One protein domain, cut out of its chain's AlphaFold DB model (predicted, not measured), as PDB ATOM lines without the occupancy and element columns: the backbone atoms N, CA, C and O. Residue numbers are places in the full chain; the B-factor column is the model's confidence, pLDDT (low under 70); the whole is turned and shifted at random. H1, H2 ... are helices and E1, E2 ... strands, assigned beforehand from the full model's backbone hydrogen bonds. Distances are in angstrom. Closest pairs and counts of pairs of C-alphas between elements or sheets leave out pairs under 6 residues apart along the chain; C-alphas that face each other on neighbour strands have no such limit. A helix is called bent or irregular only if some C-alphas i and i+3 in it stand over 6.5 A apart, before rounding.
ATOM      1  N   ILE A  13     188.660 189.472 184.344       74.50
ATOM      2  CA  ILE A  13     187.792 190.515 184.894       74.50
ATOM      3  C   ILE A  13     188.074 191.871 184.219       74.50
ATOM      4  O   ILE A  13     189.011 192.013 183.431       74.50
ATOM      5  N   LYS A  14     187.247 192.887 184.512       71.69
ATOM      6  CA  LYS A  14     187.329 194.233 183.900       71.69
ATOM      7  C   LYS A  14     187.338 194.181 182.361       71.69
ATOM      8  O   LYS A  14     188.276 194.654 181.720       71.69
ATOM      9  N   SER A  15     186.303 193.578 181.775       72.00
ATOM     10  CA  SER A  15     186.118 193.492 180.316       72.00
ATOM     11  C   SER A  15     187.317 192.893 179.562       72.00
ATOM     12  O   SER A  15     187.673 193.377 178.493       72.00
ATOM     13  N   GLY A  16     187.972 191.873 180.127       67.12
ATOM     14  CA  GLY A  16     189.110 191.206 179.479       67.12
ATOM     15  C   GLY A  16     190.493 191.723 179.892       67.12
ATOM     16  O   GLY A  16     191.491 191.094 179.563       67.12
ATOM     17  N   SER A  17     190.579 192.849 180.609       71.75
ATOM     18  CA  SER A  17     191.865 193.530 180.843       71.75
ATOM     19  C   SER A  17     192.706 192.963 181.986       71.75
ATOM     20  O   SER A  17     193.915 193.188 182.019       71.75
ATOM     21  N   VAL A  18     192.102 192.240 182.930       74.38
ATOM     22  CA  VAL A  18     192.811 191.702 184.097       74.38
ATOM     23  C   VAL A  18     192.504 190.225 184.219       74.38
ATOM     24  O   VAL A  18     191.356 189.864 184.443       74.38
ATOM     25  N   ARG A  19     193.518 189.370 184.103       78.12
ATOM     26  CA  ARG A  19     193.383 187.945 184.411       78.12
ATOM     27  C   ARG A  19     193.570 187.739 185.905       78.12
ATOM     28  O   ARG A  19     194.521 188.263 186.474       78.12
ATOM     29  N   VAL A  20     192.662 186.999 186.519       78.94
ATOM     30  CA  VAL A  20     192.821 186.498 187.883       78.94
ATOM     31  C   VAL A  20     193.141 185.027 187.748       78.94
ATOM     32  O   VAL A  20     192.272 184.295 187.305       78.94
ATOM     33  N   ASP A  21     194.367 184.614 188.049       80.50
ATOM     34  CA  ASP A  21     194.746 183.202 188.077       80.50
ATOM     35  C   ASP A  21     194.570 182.666 189.500       80.50
ATOM     36  O   ASP A  21     195.263 183.085 190.428       80.50
ATOM     37  N   GLU A  22     193.613 181.764 189.687       77.50
ATOM     38  CA  GLU A  22     193.313 181.222 191.010       77.50
ATOM     39  C   GLU A  22     194.334 180.157 191.448       77.50
ATOM     40  O   GLU A  22     194.579 180.006 192.644       77.50
ATOM     41  N   MET A  23     195.046 179.516 190.511       78.88
ATOM     42  CA  MET A  23     196.184 178.649 190.848       78.88
ATOM     43  C   MET A  23     197.341 179.479 191.409       78.88
ATOM     44  O   MET A  23     197.982 179.072 192.379       78.88
ATOM     45  N   GLU A  24     197.584 180.663 190.839       81.31
ATOM     46  CA  GLU A  24     198.560 181.621 191.371       81.31
ATOM     47  C   GLU A  24     198.113 182.154 192.736       81.31
ATOM     48  O   GLU A  24     198.872 182.133 193.702       81.31
ATOM     49  N   LYS A  25     196.849 182.572 192.845       78.06
ATOM     50  CA  LYS A  25     196.289 183.162 194.067       78.06
ATOM     51  C   LYS A  25     196.244 182.191 195.246       78.06
ATOM     52  O   LYS A  25     196.410 182.616 196.388       78.06
ATOM     53  N   CYS A  26     196.046 180.900 194.988       78.44
ATOM     54  CA  CYS A  26     196.135 179.849 196.001       78.44
ATOM     55  C   CYS A  26     197.573 179.358 196.252       78.44
ATOM     56  O   CYS A  26     197.765 178.501 197.111       78.44
ATOM     57  N   GLY A  27     198.578 179.877 195.533       81.38
ATOM     58  CA  GLY A  27     199.979 179.461 195.669       81.38
ATOM     59  C   GLY A  27     200.259 178.052 195.136       81.38
ATOM     60  O   GLY A  27     201.268 177.438 195.481       81.38
ATOM     61  N   HIS A  28     199.374 177.517 194.294       85.38
ATOM     62  CA  HIS A  28     199.452 176.137 193.829       85.38
ATOM     63  C   HIS A  28     200.717 175.882 192.998       85.38
ATOM     64  O   HIS A  28     201.347 174.842 193.159       85.38
ATOM     65  N   TYR A  29     201.164 176.830 192.169       84.44
ATOM     66  CA  TYR A  29     202.395 176.654 191.382       84.44
ATOM     67  C   TYR A  29     203.636 176.379 192.241       84.44
ATOM     68  O   TYR A  29     204.514 175.622 191.833       84.44
ATOM     69  N   GLU A  30     203.690 176.944 193.447       86.19
ATOM     70  CA  GLU A  30     204.802 176.757 194.380       86.19
ATOM     71  C   GLU A  30     204.622 175.510 195.259       86.19
ATOM     72  O   GLU A  30     205.602 174.914 195.716       86.19
ATOM     73  N   HIS A  31     203.376 175.105 195.517       86.00
ATOM     74  CA  HIS A  31     203.039 174.112 196.542       86.00
ATOM     75  C   HIS A  31     202.335 172.852 196.023       86.00
ATOM     76  O   HIS A  31     201.995 171.982 196.825       86.00
ATOM     77  N   TRP A  32     202.204 172.679 194.705       87.00
ATOM     78  CA  TRP A  32     201.454 171.576 194.092       87.00
ATOM     79  C   TRP A  32     201.866 170.182 194.577       87.00
ATOM     80  O   TRP A  32     201.021 169.302 194.713       87.00
ATOM     81  N   ARG A  33     203.156 169.973 194.882       87.50
ATOM     82  CA  ARG A  33     203.652 168.700 195.436       87.50
ATOM     83  C   ARG A  33     202.975 168.375 196.763       87.50
ATOM     84  O   ARG A  33     202.457 167.280 196.936       87.50
ATOM     85  N   LYS A  34     202.910 169.364 197.657       85.56
ATOM     86  CA  LYS A  34     202.240 169.241 198.954       85.56
ATOM     87  C   LYS A  34     200.738 169.039 198.778       85.56
ATOM     88  O   LYS A  34     200.145 168.252 199.508       85.56
ATOM     89  N   ASP A  35     200.130 169.713 197.805       85.12
ATOM     90  CA  ASP A  35     198.713 169.513 197.498       85.12
ATOM     91  C   ASP A  35     198.434 168.068 197.062       85.12
ATOM     92  O   ASP A  35     197.439 167.479 197.481       85.12
ATOM     93  N   PHE A  36     199.330 167.460 196.278       87.25
ATOM     94  CA  PHE A  36     199.199 166.068 195.843       87.25
ATOM     95  C   PHE A  36     199.518 165.052 196.945       87.25
ATOM     96  O   PHE A  36     198.842 164.026 197.029       87.25
ATOM     97  N   ASP A  37     200.469 165.347 197.830       85.44
ATOM     98  CA  ASP A  37     200.714 164.532 199.026       85.44
ATOM     99  C   ASP A  37     199.461 164.485 199.917       85.44
ATOM    100  O   ASP A  37     199.019 163.412 200.330       85.44
ATOM    101  N   LEU A  38     198.802 165.631 200.114       84.88
ATOM    102  CA  LEU A  38     197.540 165.708 200.854       84.88
ATOM    103  C   LEU A  38     196.403 164.934 200.166       84.88
ATOM    104  O   LEU A  38     195.551 164.364 200.848       84.88
ATOM    105  N   LEU A  39     196.365 164.878 198.828       81.38
ATOM    106  CA  LEU A  39     195.375 164.061 198.112       81.38
ATOM    107  C   LEU A  39     195.535 162.568 198.414       81.38
ATOM    108  O   LEU A  39     194.524 161.883 198.601       81.38
ATOM    109  N   GLN A  40     196.777 162.081 198.500       80.50
ATOM    110  CA  GLN A  40     197.060 160.702 198.895       80.50
ATOM    111  C   GLN A  40     196.687 160.429 200.348       80.50
ATOM    112  O   GLN A  40     196.017 159.433 200.617       80.50
ATOM    113  N   GLU A  41     197.075 161.307 201.278       82.50
ATOM    114  CA  GLU A  41     196.742 161.154 202.702       82.50
ATOM    115  C   GLU A  41     195.227 161.068 202.932       82.50
ATOM    116  O   GLU A  41     194.752 160.312 203.779       82.50
ATOM    117  N   LEU A  42     194.453 161.812 202.141       82.56
ATOM    118  CA  LEU A  42     192.992 161.819 202.205       82.56
ATOM    119  C   LEU A  42     192.338 160.669 201.415       82.56
ATOM    120  O   LEU A  42     191.117 160.510 201.469       82.56
ATOM    121  N   GLY A  43     193.121 159.856 200.696       81.62
ATOM    122  CA  GLY A  43     192.646 158.686 199.953       81.62
ATOM    123  C   GLY A  43     191.824 159.016 198.702       81.62
ATOM    124  O   GLY A  43     190.983 158.212 198.282       81.62
ATOM    125  N   PHE A  44     192.015 160.197 198.104       80.38
ATOM    126  CA  PHE A  44     191.279 160.594 196.905       80.38
ATOM    127  C   PHE A  44     191.897 160.003 195.637       80.38
ATOM    128  O   PHE A  44     193.079 160.168 195.374       80.38
ATOM    129  N   ARG A  45     191.059 159.375 194.802       82.31
ATOM    130  CA  ARG A  45     191.452 158.844 193.481       82.31
ATOM    131  C   ARG A  45     191.016 159.690 192.291       82.31
ATOM    132  O   ARG A  45     191.392 159.393 191.167       82.31
ATOM    133  N   TYR A  46     190.210 160.722 192.520       83.19
ATOM    134  CA  TYR A  46     189.691 161.584 191.460       83.19
ATOM    135  C   TYR A  46     189.938 163.037 191.826       83.19
ATOM    136  O   TYR A  46     189.533 163.480 192.903       83.19
ATOM    137  N   LEU A  47     190.559 163.775 190.914       85.31
ATOM    138  CA  LEU A  47     190.900 165.178 191.104       85.31
ATOM    139  C   LEU A  47     190.441 165.982 189.892       85.31
ATOM    140  O   LEU A  47     190.827 165.683 188.771       85.31
ATOM    141  N   ARG A  48     189.662 167.044 190.096       83.88
ATOM    142  CA  ARG A  48     189.397 168.014 189.027       83.88
ATOM    143  C   ARG A  48     190.622 168.917 188.874       83.88
ATOM    144  O   ARG A  48     190.823 169.803 189.702       83.88
ATOM    145  N   TYR A  49     191.442 168.649 187.860       82.75
ATOM    146  CA  TYR A  49     192.708 169.342 187.628       82.75
ATOM    147  C   TYR A  49     193.043 169.422 186.144       82.75
ATOM    148  O   TYR A  49     193.105 168.395 185.469       82.75
ATOM    149  N   GLY A  50     193.228 170.642 185.643       83.19
ATOM    150  CA  GLY A  50     193.529 170.925 184.242       83.19
ATOM    151  C   GLY A  50     194.812 171.747 184.106       83.19
ATOM    152  O   GLY A  50     195.169 172.471 185.033       83.19
ATOM    153  N   PRO A  51     195.512 171.647 182.966       83.81
ATOM    154  CA  PRO A  51     196.707 172.443 182.726       83.81
ATOM    155  C   PRO A  51     196.372 173.949 182.663       83.81
ATOM    156  O   PRO A  51     195.355 174.318 182.064       83.81
ATOM    157  N   PRO A  52     197.229 174.833 183.208       84.25
ATOM    158  CA  PRO A  52     197.079 176.284 183.082       84.25
ATOM    159  C   PRO A  52     197.355 176.724 181.636       84.25
ATOM    160  O   PRO A  52     198.483 177.048 181.262       84.25
ATOM    161  N   ILE A  53     196.330 176.707 180.779       82.12
ATOM    162  CA  ILE A  53     196.480 176.935 179.330       82.12
ATOM    163  C   ILE A  53     197.104 178.302 179.011       82.12
ATOM    164  O   ILE A  53     197.844 178.420 178.036       82.12
ATOM    165  N   HIS A  54     196.868 179.323 179.839       79.06
ATOM    166  CA  HIS A  54     197.469 180.653 179.691       79.06
ATOM    167  C   HIS A  54     198.979 180.688 179.965       79.06
ATOM    168  O   HIS A  54     199.635 181.624 179.519       79.06
ATOM    169  N   HIS A  55     199.530 179.699 180.674       82.94
ATOM    170  CA  HIS A  55     200.978 179.511 180.833       82.94
ATOM    171  C   HIS A  55     201.541 178.563 179.774       82.94
ATOM    172  O   HIS A  55     202.673 178.737 179.332       82.94
ATOM    173  N   VAL A  56     200.736 177.597 179.321       86.50
ATOM    174  CA  VAL A  56     201.144 176.664 178.267       86.50
ATOM    175  C   VAL A  56     201.272 177.361 176.920       86.50
ATOM    176  O   VAL A  56     202.221 177.113 176.183       86.50
ATOM    177  N   TRP A  57     200.319 178.213 176.552       85.94
ATOM    178  CA  TRP A  57     200.330 178.875 175.255       85.94
ATOM    179  C   TRP A  57     201.092 180.198 175.313       85.94
ATOM    180  O   TRP A  57     200.565 181.221 175.742       85.94
ATOM    181  N   LEU A  58     202.342 180.184 174.845       85.44
ATOM    182  CA  LEU A  58     203.218 181.356 174.891       85.44
ATOM    183  C   LEU A  58     203.048 182.259 173.662       85.44
ATOM    184  O   LEU A  58     203.097 183.482 173.776       85.44
ATOM    185  N   SER A  59     202.889 181.667 172.476       85.56
ATOM    186  CA  SER A  59     202.628 182.375 171.214       85.56
ATOM    187  C   SER A  59     202.158 181.389 170.126       85.56
ATOM    188  O   SER A  59     202.140 180.176 170.364       85.56
ATOM    189  N   PRO A  60     201.732 181.838 168.927       89.44
ATOM    190  CA  PRO A  60     201.362 180.924 167.845       89.44
ATOM    191  C   PRO A  60     202.465 179.890 167.570       89.44
ATOM    192  O   PRO A  60     203.613 180.256 167.332       89.44
ATOM    193  N   ASN A  61     202.108 178.602 167.616       88.06
ATOM    194  CA  ASN A  61     203.022 177.458 167.486       88.06
ATOM    195  C   ASN A  61     204.128 177.356 168.556       88.06
ATOM    196  O   ASN A  61     205.069 176.582 168.379       88.06
ATOM    197  N   ARG A  62     204.029 178.093 169.668       90.50
ATOM    198  CA  ARG A  62     204.963 178.006 170.794       90.50
ATOM    199  C   ARG A  62     204.217 177.646 172.069       90.50
ATOM    200  O   ARG A  62     203.404 178.426 172.568       90.50
ATOM    201  N   TYR A  63     204.545 176.474 172.596       89.19
ATOM    202  CA  TYR A  63     203.911 175.910 173.777       89.19
ATOM    203  C   TYR A  63     204.960 175.486 174.800       89.19
ATOM    204  O   TYR A  63     206.014 174.977 174.416       89.19
ATOM    205  N   ASP A  64     204.652 175.675 176.074       90.94
ATOM    206  CA  ASP A  64     205.430 175.169 177.199       90.94
ATOM    207  C   ASP A  64     204.576 174.202 178.020       90.94
ATOM    208  O   ASP A  64     203.700 174.595 178.786       90.94
ATOM    209  N   TRP A  65     204.818 172.911 177.816       90.31
ATOM    210  CA  TRP A  65     204.115 171.835 178.513       90.31
ATOM    211  C   TRP A  65     204.853 171.358 179.767       90.31
ATOM    212  O   TRP A  65     204.379 170.431 180.412       90.31
ATOM    213  N   SER A  66     205.967 171.994 180.156       92.38
ATOM    214  CA  SER A  66     206.827 171.510 181.247       92.38
ATOM    215  C   SER A  66     206.077 171.302 182.567       92.38
ATOM    216  O   SER A  66     206.171 170.232 183.167       92.38
ATOM    217  N   PHE A  67     205.284 172.287 182.991       88.94
ATOM    218  CA  PHE A  67     204.515 172.215 184.234       88.94
ATOM    219  C   PHE A  67     203.361 171.190 184.176       88.94
ATOM    220  O   PHE A  67     203.256 170.357 185.083       88.94
ATOM    221  N   PRO A  68     202.504 171.167 183.132       90.75
ATOM    222  CA  PRO A  68     201.545 170.079 182.945       90.75
ATOM    223  C   PRO A  68     202.182 168.689 182.903       90.75
ATOM    224  O   PRO A  68     201.708 167.785 183.582       90.75
ATOM    225  N   ASP A  69     203.257 168.500 182.142       91.75
ATOM    226  CA  ASP A  69     203.885 167.186 181.991       91.75
ATOM    227  C   ASP A  69     204.410 166.669 183.336       91.75
ATOM    228  O   ASP A  69     204.213 165.499 183.676       91.75
ATOM    229  N   GLU A  70     205.006 167.551 184.142       92.88
ATOM    230  CA  GLU A  70     205.472 167.224 185.489       92.88
ATOM    231  C   GLU A  70     204.307 166.857 186.424       92.88
ATOM    232  O   GLU A  70     204.301 165.782 187.032       92.88
ATOM    233  N   THR A  71     203.292 167.717 186.517       91.12
ATOM    234  CA  THR A  71     202.165 167.535 187.447       91.12
ATOM    235  C   THR A  71     201.309 166.317 187.092       91.12
ATOM    236  O   THR A  71     201.014 165.494 187.960       91.12
ATOM    237  N   PHE A  72     200.962 166.126 185.816       89.94
ATOM    238  CA  PHE A  72     200.224 164.944 185.359       89.94
ATOM    239  C   PHE A  72     201.055 163.660 185.470       89.94
ATOM    240  O   PHE A  72     200.497 162.590 185.732       89.94
ATOM    241  N   GLY A  73     202.379 163.752 185.310       91.69
ATOM    242  CA  GLY A  73     203.302 162.647 185.567       91.69
ATOM    243  C   GLY A  73     203.227 162.165 187.015       91.69
ATOM    244  O   GLY A  73     203.112 160.960 187.255       91.69
ATOM    245  N   VAL A  74     203.203 163.094 187.975       91.12
ATOM    246  CA  VAL A  74     203.024 162.756 189.394       91.12
ATOM    247  C   VAL A  74     201.632 162.194 189.659       91.12
ATOM    248  O   VAL A  74     201.541 161.118 190.235       91.12
ATOM    249  N   LEU A  75     200.552 162.826 189.185       89.56
ATOM    250  CA  LEU A  75     199.190 162.295 189.382       89.56
ATOM    251  C   LEU A  75     199.052 160.845 188.898       89.56
ATOM    252  O   LEU A  75     198.458 160.017 189.588       89.56
ATOM    253  N   ARG A  76     199.670 160.518 187.757       89.62
ATOM    254  CA  ARG A  76     199.737 159.145 187.247       89.62
ATOM    255  C   ARG A  76     200.486 158.210 188.199       89.62
ATOM    256  O   ARG A  76     200.024 157.097 188.423       89.62
ATOM    257  N   ALA A  77     201.631 158.633 188.732       90.56
ATOM    258  CA  ALA A  77     202.407 157.835 189.683       90.56
ATOM    259  C   ALA A  77     201.649 157.584 191.000       90.56
ATOM    260  O   ALA A  77     201.862 156.554 191.635       90.56
ATOM    261  N   LEU A  78     200.750 158.497 191.379       88.25
ATOM    262  CA  LEU A  78     199.916 158.404 192.579       88.25
ATOM    263  C   LEU A  78     198.588 157.652 192.363       88.25
ATOM    264  O   LEU A  78     197.777 157.595 193.284       88.25
ATOM    265  N   ASP A  79     198.345 157.095 191.169       88.75
ATOM    266  CA  ASP A  79     197.067 156.464 190.782       88.75
ATOM    267  C   ASP A  79     195.847 157.394 190.972       88.75
ATOM    268  O   ASP A  79     194.735 156.975 191.305       88.75
ATOM    269  N   VAL A  80     196.057 158.700 190.765       88.25
ATOM    270  CA  VAL A  80     195.001 159.714 190.798       88.25
ATOM    271  C   VAL A  80     194.550 159.995 189.373       88.25
ATOM    272  O   VAL A  80     195.342 160.369 188.510       88.25
ATOM    273  N   VAL A  81     193.250 159.863 189.125       86.94
ATOM    274  CA  VAL A  81     192.626 160.154 187.834       86.94
ATOM    275  C   VAL A  81     192.253 161.640 187.773       86.94
ATOM    276  O   VAL A  81     191.325 162.066 188.476       86.94
ATOM    277  N   PRO A  82     192.927 162.454 186.936       86.06
ATOM    278  CA  PRO A  82     192.515 163.826 186.714       86.06
ATOM    279  C   PRO A  82     191.252 163.875 185.846       86.06
ATOM    280  O   PRO A  82     191.195 163.317 184.751       86.06
ATOM    281  N   ILE A  83     190.245 164.599 186.315       85.19
ATOM    282  CA  ILE A  83     189.120 165.083 185.520       85.19
ATOM    283  C   ILE A  83     189.544 166.456 184.999       85.19
ATOM    284  O   ILE A  83     189.360 167.474 185.672       85.19
ATOM    285  N   ALA A  84     190.215 166.459 183.850       78.19
ATOM    286  CA  ALA A  84     190.788 167.669 183.280       78.19
ATOM    287  C   ALA A  84     189.711 168.551 182.644       78.19
ATOM    288  O   ALA A  84     189.000 168.118 181.738       78.19
TER     289      ALA A  84
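This is residues 13 to 84 of the 90 residues of an uncharacterized protein of Microvirga ossetica (UniProt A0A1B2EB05). Two helices, H2 and H4, lie side by side and run the same way, and the small strand pair E1 and E3 sits beside them, so that in cross-section these three parts make a loose triangle. Beyond one end of the two helices the rest spreads into two separate parts: short H1 with the tail of residues 13 to 18, which sticks out free, and short H3 with a small hairpin of residues 57 to 63 that holds E2. The printed part has 72 residues with four named helices and three named strands, in the order H1 H2 E1 H3 E2 H4 E3; the sheet has the order E1, E3 and is parallel, and the class is mixed, helices and strands. The whole is only just loose, close to compact, with a radius of gyration of the C-alphas of 13.9 A and spans of 40 by 28 by 21 A.

The sheet holds E1, residues 46 to 48, 6.9 A long, and E3, residues 81 to 83, 6.5 A long; C-alpha 83, where E3 ends, is at (189.120, 165.083, 185.520). H2, residues 28 to 41, is 17.6 A long. It is irregular: C-alphas 30 and 33 are 8.2 A apart. H4, residues 66 to 77, is 16.7 A long and begins with C-alpha 66 at (206.827, 171.510, 181.247). H1, residues 22 to 25, is 4.7 A long, with C-alpha 22 at (193.313, 181.222, 191.010). H3, residues 53 to 56, is 4.8 A long, and E2, residues 57 to 59, is 5.8 A long.

E1 and E3 are parallel, 31 degrees between their directions; C-alphas 48 and 83 face each other at 4.6 A. N 83 and O 47, at 2.7 A, and N 47 and O 81, at 3.1 A, are within hydrogen-bond range. The closest C-alphas of H4 and E3, Leu 75 and Val 81, are 7.1 A apart. H2 and H4 are close but not clearly touching, the closest C-alphas being Phe 36 and Leu 75 at 7.5 A, with a shallow tilt of 5 degrees, the same way. H1 and H2 are close but not clearly touching, Met 23 and Tyr 29 having the closest C-alphas at 6.5 A. H3 and H4 are near each other, with 7 pairs of C-alphas within 10 A. H3 and E2 meet only through their link. E2 pairs with no named strand, but residues 57 to 59 pair with residues 62 to 63, antiparallel. H1 and H3 are apart. In H4 every O i to N i+4 pair is within hydrogen-bond range, in H2 8 of 10; H1 and H3 are too short for such a pair.

The C-alphas of Ser 15 and Glu 41, the two farthest apart, are 40.7 A apart. The printed part has no cut and no long link; E2 to H4 is short and the other links are tight. The mean pLDDT of the printed part is 84.2, and residue 16 is under 70.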